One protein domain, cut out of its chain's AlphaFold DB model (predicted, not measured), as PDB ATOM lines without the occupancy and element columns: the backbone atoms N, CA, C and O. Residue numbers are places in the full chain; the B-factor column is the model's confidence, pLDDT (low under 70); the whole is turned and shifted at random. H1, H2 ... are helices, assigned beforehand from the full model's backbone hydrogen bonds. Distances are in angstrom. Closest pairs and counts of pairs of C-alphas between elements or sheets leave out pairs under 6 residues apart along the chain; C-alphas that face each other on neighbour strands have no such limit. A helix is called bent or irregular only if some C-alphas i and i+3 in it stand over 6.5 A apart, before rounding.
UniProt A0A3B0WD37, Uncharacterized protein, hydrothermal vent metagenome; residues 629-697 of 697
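AT A GLANCE: This is residues 629 to 697 of the 697 residues of an uncharacterized protein of hydrothermal vent metagenome (UniProt A0A3B0WD37). A long helix, H1, and the two arms of a long bent helix, H3a and H3b, make a narrow, lopsided V, with H1 running opposite ways to each arm: the first half of H1 packs on H3b where the two sides meet, and the short helix H2 sits at the open end, beside the end of H1. H3 is bent, and its last residues, 692 to 695, stick out past the meeting place with the tail to 697. The printed part has 69 residues with three named helices, H1, H2 and H3 in that order, and no named strand; the class is all helix. It is loose, with a radius of gyration of the C-alphas of 15.2 A, and its C-alphas span 50 by 22 by 16 A, a rod.

HOW THE PARTS SIT: H1, residues 629 to 650, touches H2, residues 659 to 665, with its residues 646 to 650 alone; their closest C-alphas, of Ala 649 and Ala 662, are 5.5 A apart. The two form a helical hairpin, opposite ways at 37 degrees, only just a steep tilt. H3, residues 668 to 695, was assigned as one helix by its hydrogen bonds but is bent, with C-alphas 680 and 683 6.8 A apart; its arms, H3a, residues 668 to 680, and H3b, residues 683 to 695, stand at a shallow tilt of 25 degrees. H1 touches H3b with residues 630 to 638 alone, opposite ways at a steep tilt of 45 degrees, closest at the C-alphas of Leu 631 and Ala 687, 4.8 A. H1 and H3a only just touch, with 3 pairs of C-alphas within 8 A. H2 and H3b are apart. Every O i to N i+4 pair is within hydrogen-bond range in H1, H2 and H3b, and 8 of 9 in H3a.

IN THESE COORDINATES: H1 is 31.7 A long from C-alpha 629 at (290.262, 214.348, 214.037); H3a is 18.5 A and H3b 18.2 A, ending at C-alpha 695 at (296.535, 202.333, 213.181).

THE WHOLE: The C-alphas farthest apart, of Ser 655 and Lys 697, are 50.0 A apart. The printed part has no cut and no long link. Mean pLDDT of the printed part is 74.3, and residues 653 to 666 are among those under 70.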
ATOM      1  N   LYS A 629     289.355 213.414 214.735       83.19
ATOM      2  CA  LYS A 629     290.262 214.348 214.037       83.19
ATOM      3  C   LYS A 629     290.226 214.159 212.519       83.19
ATOM      4  O   LYS A 629     290.285 215.136 211.781       83.19
ATOM      5  N   LYS A 630     290.170 212.914 212.039       83.31
ATOM      6  CA  LYS A 630     290.114 212.595 210.606       83.31
ATOM      7  C   LYS A 630     288.746 212.868 209.997       83.31
ATOM      8  O   LYS A 630     288.711 213.249 208.836       83.31
ATOM      9  N   LEU A 631     287.676 212.751 210.771       85.38
ATOM     10  CA  LEU A 631     286.317 213.101 210.386       85.38
ATOM     11  C   LEU A 631     286.214 214.594 210.117       85.38
ATOM     12  O   LEU A 631     285.827 214.967 209.020       85.38
ATOM     13  N   ILE A 632     286.698 215.431 211.039       82.56
ATOM     14  CA  ILE A 632     286.733 216.888 210.845       82.56
ATOM     15  C   ILE A 632     287.546 217.253 209.593       82.56
ATOM     16  O   ILE A 632     287.116 218.069 208.784       82.56
ATOM     17  N   VAL A 633     288.712 216.626 209.392       84.62
ATOM     18  CA  VAL A 633     289.537 216.863 208.192       84.62
ATOM     19  C   VAL A 633     288.831 216.399 206.914       84.62
ATOM     20  O   VAL A 633     288.895 217.100 205.909       84.62
ATOM     21  N   ALA A 634     288.167 215.241 206.933       83.62
ATOM     22  CA  ALA A 634     287.440 214.710 205.784       83.62
ATOM     23  C   ALA A 634     286.222 215.578 205.439       83.62
ATOM     24  O   ALA A 634     286.017 215.883 204.270       83.62
ATOM     25  N   GLU A 635     285.460 216.026 206.439       83.19
ATOM     26  CA  GLU A 635     284.337 216.948 206.254       83.19
ATOM     27  C   GLU A 635     284.797 218.289 205.685       83.19
ATOM     28  O   GLU A 635     284.229 218.747 204.697       83.19
ATOM     29  N   LEU A 636     285.862 218.888 206.231       83.88
ATOM     30  CA  LEU A 636     286.427 220.136 205.708       83.88
ATOM     31  C   LEU A 636     286.946 219.977 204.273       83.88
ATOM     32  O   LEU A 636     286.696 220.841 203.435       83.88
ATOM     33  N   ALA A 637     287.638 218.876 203.970       83.81
ATOM     34  CA  ALA A 637     288.140 218.603 202.626       83.81
ATOM     35  C   ALA A 637     286.995 218.412 201.621       83.81
ATOM     36  O   ALA A 637     287.024 218.992 200.538       83.81
ATOM     37  N   LEU A 638     285.960 217.648 201.984       83.44
ATOM     38  CA  LEU A 638     284.786 217.433 201.137       83.44
ATOM     39  C   LEU A 638     283.964 218.714 200.970       83.44
ATOM     40  O   LEU A 638     283.483 218.974 199.871       83.44
ATOM     41  N   ALA A 639     283.845 219.541 202.011       80.06
ATOM     42  CA  ALA A 639     283.202 220.848 201.928       80.06
ATOM     43  C   ALA A 639     283.970 221.801 200.999       80.06
ATOM     44  O   ALA A 639     283.357 222.464 200.165       80.06
ATOM     45  N   ALA A 640     285.305 221.831 201.085       81.50
ATOM     46  CA  ALA A 640     286.146 222.629 200.193       81.50
ATOM     47  C   ALA A 640     286.039 222.164 198.731       81.50
ATOM     48  O   ALA A 640     285.878 222.992 197.836       81.50
ATOM     49  N   VAL A 641     286.054 220.848 198.486       82.25
ATOM     50  CA  VAL A 641     285.851 220.271 197.145       82.25
ATOM     51  C   VAL A 641     284.448 220.584 196.623       82.25
ATOM     52  O   VAL A 641     284.311 220.995 195.477       82.25
ATOM     53  N   ALA A 642     283.409 220.458 197.451       76.06
ATOM     54  CA  ALA A 642     282.043 220.797 197.064       76.06
ATOM     55  C   ALA A 642     281.902 222.287 196.712       76.06
ATOM     56  O   ALA A 642     281.291 222.611 195.696       76.06
ATOM     57  N   MET A 643     282.512 223.192 197.489       76.69
ATOM     58  CA  MET A 643     282.547 224.620 197.155       76.69
ATOM     59  C   MET A 643     283.298 224.890 195.850       76.69
ATOM     60  O   MET A 643     282.811 225.660 195.029       76.69
ATOM     61  N   ALA A 644     284.440 224.235 195.625       78.00
ATOM     62  CA  ALA A 644     285.187 224.366 194.378       78.00
ATOM     63  C   ALA A 644     284.379 223.857 193.173       78.00
ATOM     64  O   ALA A 644     284.351 224.520 192.144       78.00
ATOM     65  N   ILE A 645     283.669 222.731 193.307       76.31
ATOM     66  CA  ILE A 645     282.802 222.185 192.252       76.31
ATOM     67  C   ILE A 645     281.651 223.145 191.940       76.31
ATOM     68  O   ILE A 645     281.379 223.387 190.771       76.31
ATOM     69  N   VAL A 646     281.005 223.727 192.956       72.81
ATOM     70  CA  VAL A 646     279.930 224.716 192.759       72.81
ATOM     71  C   VAL A 646     280.465 226.001 192.120       72.81
ATOM     72  O   VAL A 646     279.843 226.529 191.204       72.81
ATOM     73  N   PHE A 647     281.634 226.479 192.550       74.94
ATOM     74  CA  PHE A 647     282.286 227.655 191.973       74.94
ATOM     75  C   PHE A 647     282.675 227.431 190.507       74.94
ATOM     76  O   PHE A 647     282.371 228.259 189.654       74.94
ATOM     77  N   ILE A 648     283.282 226.282 190.195       73.38
ATOM     78  CA  ILE A 648     283.630 225.895 188.823       73.38
ATOM     79  C   ILE A 648     282.363 225.742 187.982       73.38
ATOM     80  O   ILE A 648     282.328 226.261 186.875       73.38
ATOM     81  N   ALA A 649     281.314 225.097 188.502       68.25
ATOM     82  CA  ALA A 649     280.041 224.937 187.802       68.25
ATOM     83  C   ALA A 649     279.360 226.281 187.492       68.25
ATOM     84  O   ALA A 649     278.772 226.421 186.425       68.25
ATOM     85  N   GLY A 650     279.485 227.276 188.377       67.00
ATOM     86  CA  GLY A 650     279.004 228.642 188.139       67.00
ATOM     87  C   GLY A 650     279.810 229.428 187.096       67.00
ATOM     88  O   GLY A 650     279.298 230.391 186.536       67.00
ATOM     89  N   LEU A 651     281.048 229.015 186.806       69.81
ATOM     90  CA  LEU A 651     281.900 229.593 185.759       69.81
ATOM     91  C   LEU A 651     281.719 228.914 184.391       69.81
ATOM     92  O   LEU A 651     282.343 229.336 183.418       69.81
ATOM     93  N   ILE A 652     280.898 227.861 184.299       70.94
ATOM     94  CA  ILE A 652     280.647 227.147 183.046       70.94
ATOM     95  C   ILE A 652     279.759 228.015 182.132       70.94
ATOM     96  O   ILE A 652     278.628 228.321 182.507       70.94
ATOM     97  N   PRO A 653     280.212 228.374 180.913       62.06
ATOM     98  CA  PRO A 653     279.400 229.119 179.955       62.06
ATOM     99  C   PRO A 653     278.181 228.315 179.485       62.06
ATOM    100  O   PRO A 653     278.265 227.102 179.262       62.06
ATOM    101  N   ASP A 654     277.071 229.016 179.238       60.25
ATOM    102  CA  ASP A 654     275.769 228.463 178.827       60.25
ATOM    103  C   ASP A 654     275.782 227.617 177.535       60.25
ATOM    104  O   ASP A 654     274.796 226.942 177.227       60.25
ATOM    105  N   SER A 655     276.881 227.645 176.779       57.62
ATOM    106  CA  SER A 655     277.083 226.962 175.496       57.62
ATOM    107  C   SER A 655     277.859 225.638 175.584       57.62
ATOM    108  O   SER A 655     278.088 225.002 174.557       57.62
ATOM    109  N   SER A 656     278.283 225.204 176.775       64.75
ATOM    110  CA  SER A 656     279.105 223.992 176.927       64.75
ATOM    111  C   SER A 656     278.290 222.688 177.003       64.75
ATOM    112  O   SER A 656     277.159 222.648 177.489       64.75
ATOM    113  N   SER A 657     278.905 221.574 176.596       61.31
ATOM    114  CA  SER A 657     278.347 220.211 176.680       61.31
ATOM    115  C   SER A 657     278.134 219.693 178.115       61.31
ATOM    116  O   SER A 657     277.571 218.617 178.303       61.31
ATOM    117  N   LEU A 658     278.543 220.456 179.137       63.44
ATOM    118  CA  LEU A 658     278.417 220.122 180.563       63.44
ATOM    119  C   LEU A 658     277.170 220.732 181.230       63.44
ATOM    120  O   LEU A 658     277.002 220.625 182.446       63.44
ATOM    121  N   LYS A 659     276.259 221.327 180.449       64.94
ATOM    122  CA  LYS A 659     275.049 222.005 180.941       64.94
ATOM    123  C   LYS A 659     274.159 221.126 181.831       64.94
ATOM    124  O   LYS A 659     273.610 221.606 182.818       64.94
ATOM    125  N   GLY A 660     274.075 219.824 181.542       63.94
ATOM    126  CA  GLY A 660     273.336 218.864 182.375       63.94
ATOM    127  C   GLY A 660     273.927 218.678 183.777       63.94
ATOM    128  O   GLY A 660     273.194 218.449 184.734       63.94
ATOM    129  N   LEU A 661     275.243 218.837 183.921       63.47
ATOM    130  CA  LEU A 661     275.955 218.720 185.195       63.47
ATOM    131  C   LEU A 661     275.808 220.004 186.025       63.47
ATOM    132  O   LEU A 661     275.591 219.929 187.233       63.47
ATOM    133  N   ALA A 662     275.826 221.170 185.370       63.84
ATOM    134  CA  ALA A 662     275.498 222.451 185.998       63.84
ATOM    135  C   ALA A 662     274.035 222.487 186.486       63.84
ATOM    136  O   ALA A 662     273.789 222.835 187.636       63.84
ATOM    137  N   ALA A 663     273.079 222.020 185.671       65.88
ATOM    138  CA  ALA A 663     271.665 221.934 186.048       65.88
ATOM    139  C   ALA A 663     271.414 220.987 187.240       65.88
ATOM    140  O   ALA A 663     270.626 221.309 188.126       65.88
ATOM    141  N   LEU A 664     272.118 219.848 187.302       65.94
ATOM    142  CA  LEU A 664     272.044 218.913 188.430       65.94
ATOM    143  C   LEU A 664     272.631 219.510 189.723       65.94
ATOM    144  O   LEU A 664     272.104 219.289 190.810       65.94
ATOM    145  N   LEU A 665     273.718 220.284 189.618       65.31
ATOM    146  CA  LEU A 665     274.353 220.959 190.756       65.31
ATOM    147  C   LEU A 665     273.568 222.185 191.243       65.31
ATOM    148  O   LEU A 665     273.760 222.596 192.385       65.31
ATOM    149  N   SER A 666     272.680 222.741 190.418       66.25
ATOM    150  CA  SER A 666     271.732 223.796 190.797       66.25
ATOM    151  C   SER A 666     270.400 223.261 191.342       66.25
ATOM    152  O   SER A 666     269.616 224.059 191.854       66.25
ATOM    153  N   ASP A 667     270.135 221.947 191.276       74.38
ATOM    154  CA  ASP A 667     268.909 221.344 191.815       74.38
ATOM    155  C   ASP A 667     268.902 221.402 193.361       74.38
ATOM    156  O   ASP A 667     269.726 220.750 194.025       74.38
ATOM    157  N   PRO A 668     267.958 222.146 193.974       69.56
ATOM    158  CA  PRO A 668     267.889 222.280 195.422       69.56
ATOM    159  C   PRO A 668     267.632 220.946 196.141       69.56
ATOM    160  O   PRO A 668     268.077 220.783 197.281       69.56
ATOM    161  N   LEU A 669     266.968 219.971 195.507       72.50
ATOM    162  CA  LEU A 669     266.748 218.644 196.094       72.50
ATOM    163  C   LEU A 669     268.030 217.807 196.110       72.50
ATOM    164  O   LEU A 669     268.327 217.168 197.127       72.50
ATOM    165  N   PHE A 670     268.810 217.833 195.027       74.75
ATOM    166  CA  PHE A 670     270.102 217.149 194.944       74.75
ATOM    167  C   PHE A 670     271.109 217.728 195.949       74.75
ATOM    168  O   PHE A 670     271.687 216.979 196.740       74.75
ATOM    169  N   LEU A 671     271.231 219.058 196.022       69.75
ATOM    170  CA  LEU A 671     272.062 219.752 197.015       69.75
ATOM    171  C   LEU A 671     271.641 219.433 198.457       69.75
ATOM    172  O   LEU A 671     272.497 219.224 199.319       69.75
ATOM    173  N   LYS A 672     270.333 219.362 198.741       73.50
ATOM    174  CA  LYS A 672     269.819 219.020 200.077       73.50
ATOM    175  C   LYS A 672     270.140 217.573 200.458       73.50
ATOM    176  O   LYS A 672     270.544 217.330 201.591       73.50
ATOM    177  N   LYS A 673     270.022 216.621 199.523       77.44
ATOM    178  CA  LYS A 673     270.418 215.220 199.749       77.44
ATOM    179  C   LYS A 673     271.932 215.076 199.906       77.44
ATOM    180  O   LYS A 673     272.369 214.400 200.832       77.44
ATOM    181  N   ALA A 674     272.735 215.751 199.085       72.19
ATOM    182  CA  ALA A 674     274.195 215.733 199.184       72.19
ATOM    183  C   ALA A 674     274.697 216.304 200.524       72.19
ATOM    184  O   ALA A 674     275.565 215.703 201.155       72.19
ATOM    185  N   LYS A 675     274.086 217.392 201.017       73.88
ATOM    186  CA  LYS A 675     274.366 217.976 202.344       73.88
ATOM    187  C   LYS A 675     274.080 217.033 203.516       73.88
ATOM    188  O   LYS A 675     274.610 217.261 204.593       73.88
ATOM    189  N   VAL A 676     273.267 215.993 203.323       76.06
ATOM    190  CA  VAL A 676     273.019 214.958 204.339       76.06
ATOM    191  C   VAL A 676     273.919 213.747 204.101       76.06
ATOM    192  O   VAL A 676     274.571 213.273 205.022       76.06
ATOM    193  N   ILE A 677     274.011 213.263 202.860       79.50
ATOM    194  CA  ILE A 677     274.749 212.037 202.525       79.50
ATOM    195  C   ILE A 677     276.255 212.194 202.775       79.50
ATOM    196  O   ILE A 677     276.896 211.272 203.279       79.50
ATOM    197  N   ILE A 678     276.827 213.358 202.452       78.12
ATOM    198  CA  ILE A 678     278.265 213.608 202.596       78.12
ATOM    199  C   ILE A 678     278.715 213.544 204.068       78.12
ATOM    200  O   ILE A 678     279.577 212.714 204.359       78.12
ATOM    201  N   PRO A 679     278.153 214.331 205.007       76.50
ATOM    202  CA  PRO A 679     278.571 214.279 206.411       76.50
ATOM    203  C   PRO A 679     278.110 213.009 207.140       76.50
ATOM    204  O   PRO A 679     278.803 212.539 208.033       76.50
ATOM    205  N   VAL A 680     276.979 212.400 206.757       79.25
ATOM    206  CA  VAL A 680     276.463 211.214 207.469       79.25
ATOM    207  C   VAL A 680     277.122 209.910 207.007       79.25
ATOM    208  O   VAL A 680     277.298 209.007 207.821       79.25
ATOM    209  N   PHE A 681     277.510 209.786 205.733       80.12
ATOM    210  CA  PHE A 681     278.013 208.516 205.187       80.12
ATOM    211  C   PHE A 681     279.418 208.615 204.587       80.12
ATOM    212  O   PHE A 681     280.284 207.812 204.932       80.12
ATOM    213  N   ILE A 682     279.681 209.592 203.713       81.31
ATOM    214  CA  ILE A 682     280.943 209.641 202.948       81.31
ATOM    215  C   ILE A 682     282.119 210.087 203.827       81.31
ATOM    216  O   ILE A 682     283.172 209.443 203.821       81.31
ATOM    217  N   ALA A 683     281.952 211.159 204.605       80.81
ATOM    218  CA  ALA A 683     283.002 211.668 205.482       80.81
ATOM    219  C   ALA A 683     283.366 210.674 206.606       80.81
ATOM    220  O   ALA A 683     284.562 210.422 206.787       80.81
ATOM    221  N   PRO A 684     282.405 210.009 207.285       84.00
ATOM    222  CA  PRO A 684     282.700 208.932 208.231       84.00
ATOM    223  C   PRO A 684     283.414 207.741 207.599       84.00
ATOM    224  O   PRO A 684     284.370 207.235 208.185       84.00
ATOM    225  N   LEU A 685     283.024 207.315 206.392       83.44
ATOM    226  CA  LEU A 685     283.689 206.205 205.702       83.44
ATOM    227  C   LEU A 685     285.157 206.539 205.381       83.44
ATOM    228  O   LEU A 685     286.055 205.746 205.672       83.44
ATOM    229  N   LEU A 686     285.422 207.729 204.835       82.25
ATOM    230  CA  LEU A 686     286.784 208.193 204.551       82.25
ATOM    231  C   LEU A 686     287.612 208.344 205.830       82.25
ATOM    232  O   LEU A 686     288.754 207.881 205.886       82.25
ATOM    233  N   ALA A 687     287.033 208.931 206.878       83.19
ATOM    234  CA  ALA A 687     287.677 209.059 208.179       83.19
ATOM    235  C   ALA A 687     288.020 207.692 208.783       83.19
ATOM    236  O   ALA A 687     289.109 207.527 209.342       83.19
ATOM    237  N   LEU A 688     287.148 206.693 208.621       83.19
ATOM    238  CA  LEU A 688     287.375 205.323 209.073       83.19
ATOM    239  C   LEU A 688     288.547 204.687 208.319       83.19
ATOM    240  O   LEU A 688     289.480 204.200 208.953       83.19
ATOM    241  N   ILE A 689     288.559 204.769 206.983       82.12
ATOM    242  CA  ILE A 689     289.650 204.248 206.140       82.12
ATOM    243  C   ILE A 689     290.990 204.895 206.526       82.12
ATOM    244  O   ILE A 689     291.996 204.205 206.708       82.12
ATOM    245  N   MET A 690     291.014 206.220 206.707       78.94
ATOM    246  CA  MET A 690     292.214 206.951 207.128       78.94
ATOM    247  C   MET A 690     292.675 206.574 208.541       78.94
ATOM    248  O   MET A 690     293.877 206.575 208.813       78.94
ATOM    249  N   THR A 691     291.739 206.259 209.438       79.62
ATOM    250  CA  THR A 691     292.029 205.846 210.818       79.62
ATOM    251  C   THR A 691     292.610 204.439 210.857       79.62
ATOM    252  O   THR A 691     293.684 204.250 211.427       79.62
ATOM    253  N   VAL A 692     291.985 203.482 210.166       78.75
ATOM    254  CA  VAL A 692     292.475 202.098 210.052       78.75
ATOM    255  C   VAL A 692     293.870 202.067 209.423       78.75
ATOM    256  O   VAL A 692     294.772 201.428 209.957       78.75
ATOM    257  N   ARG A 693     294.105 202.835 208.350       79.19
ATOM    258  CA  ARG A 693     295.422 202.910 207.692       79.19
ATOM    259  C   ARG A 693     296.516 203.514 208.578       79.19
ATOM    260  O   ARG A 693     297.688 203.202 208.390       79.19
ATOM    261  N   ARG A 694     296.152 204.395 209.515       77.62
ATOM    262  CA  ARG A 694     297.093 204.999 210.470       77.62
ATOM    263  C   ARG A 694     297.366 204.097 211.670       77.62
ATOM    264  O   ARG A 694     298.465 204.158 212.192       77.62
ATOM    265  N   MET A 695     296.385 203.304 212.093       70.62
ATOM    266  CA  MET A 695     296.535 202.333 213.181       70.62
ATOM    267  C   MET A 695     297.205 201.022 212.744       70.62
ATOM    268  O   MET A 695     297.711 200.300 213.591       70.62
ATOM    269  N   GLY A 696     297.180 200.697 211.445       52.44
ATOM    270  CA  GLY A 696     297.853 199.525 210.868       52.44
ATOM    271  C   GLY A 696     299.335 199.728 210.518       52.44
ATOM    272  O   GLY A 696     299.949 198.815 209.974       52.44
ATOM    273  N   LYS A 697     299.891 200.914 210.786       44.88
ATOM    274  CA  LYS A 697     301.334 201.198 210.826       44.88
ATOM    275  C   LYS A 697     301.749 201.324 212.281       44.88
ATOM    276  O   LYS A 697     302.882 200.902 212.586       44.88
TER     277      LYS A 697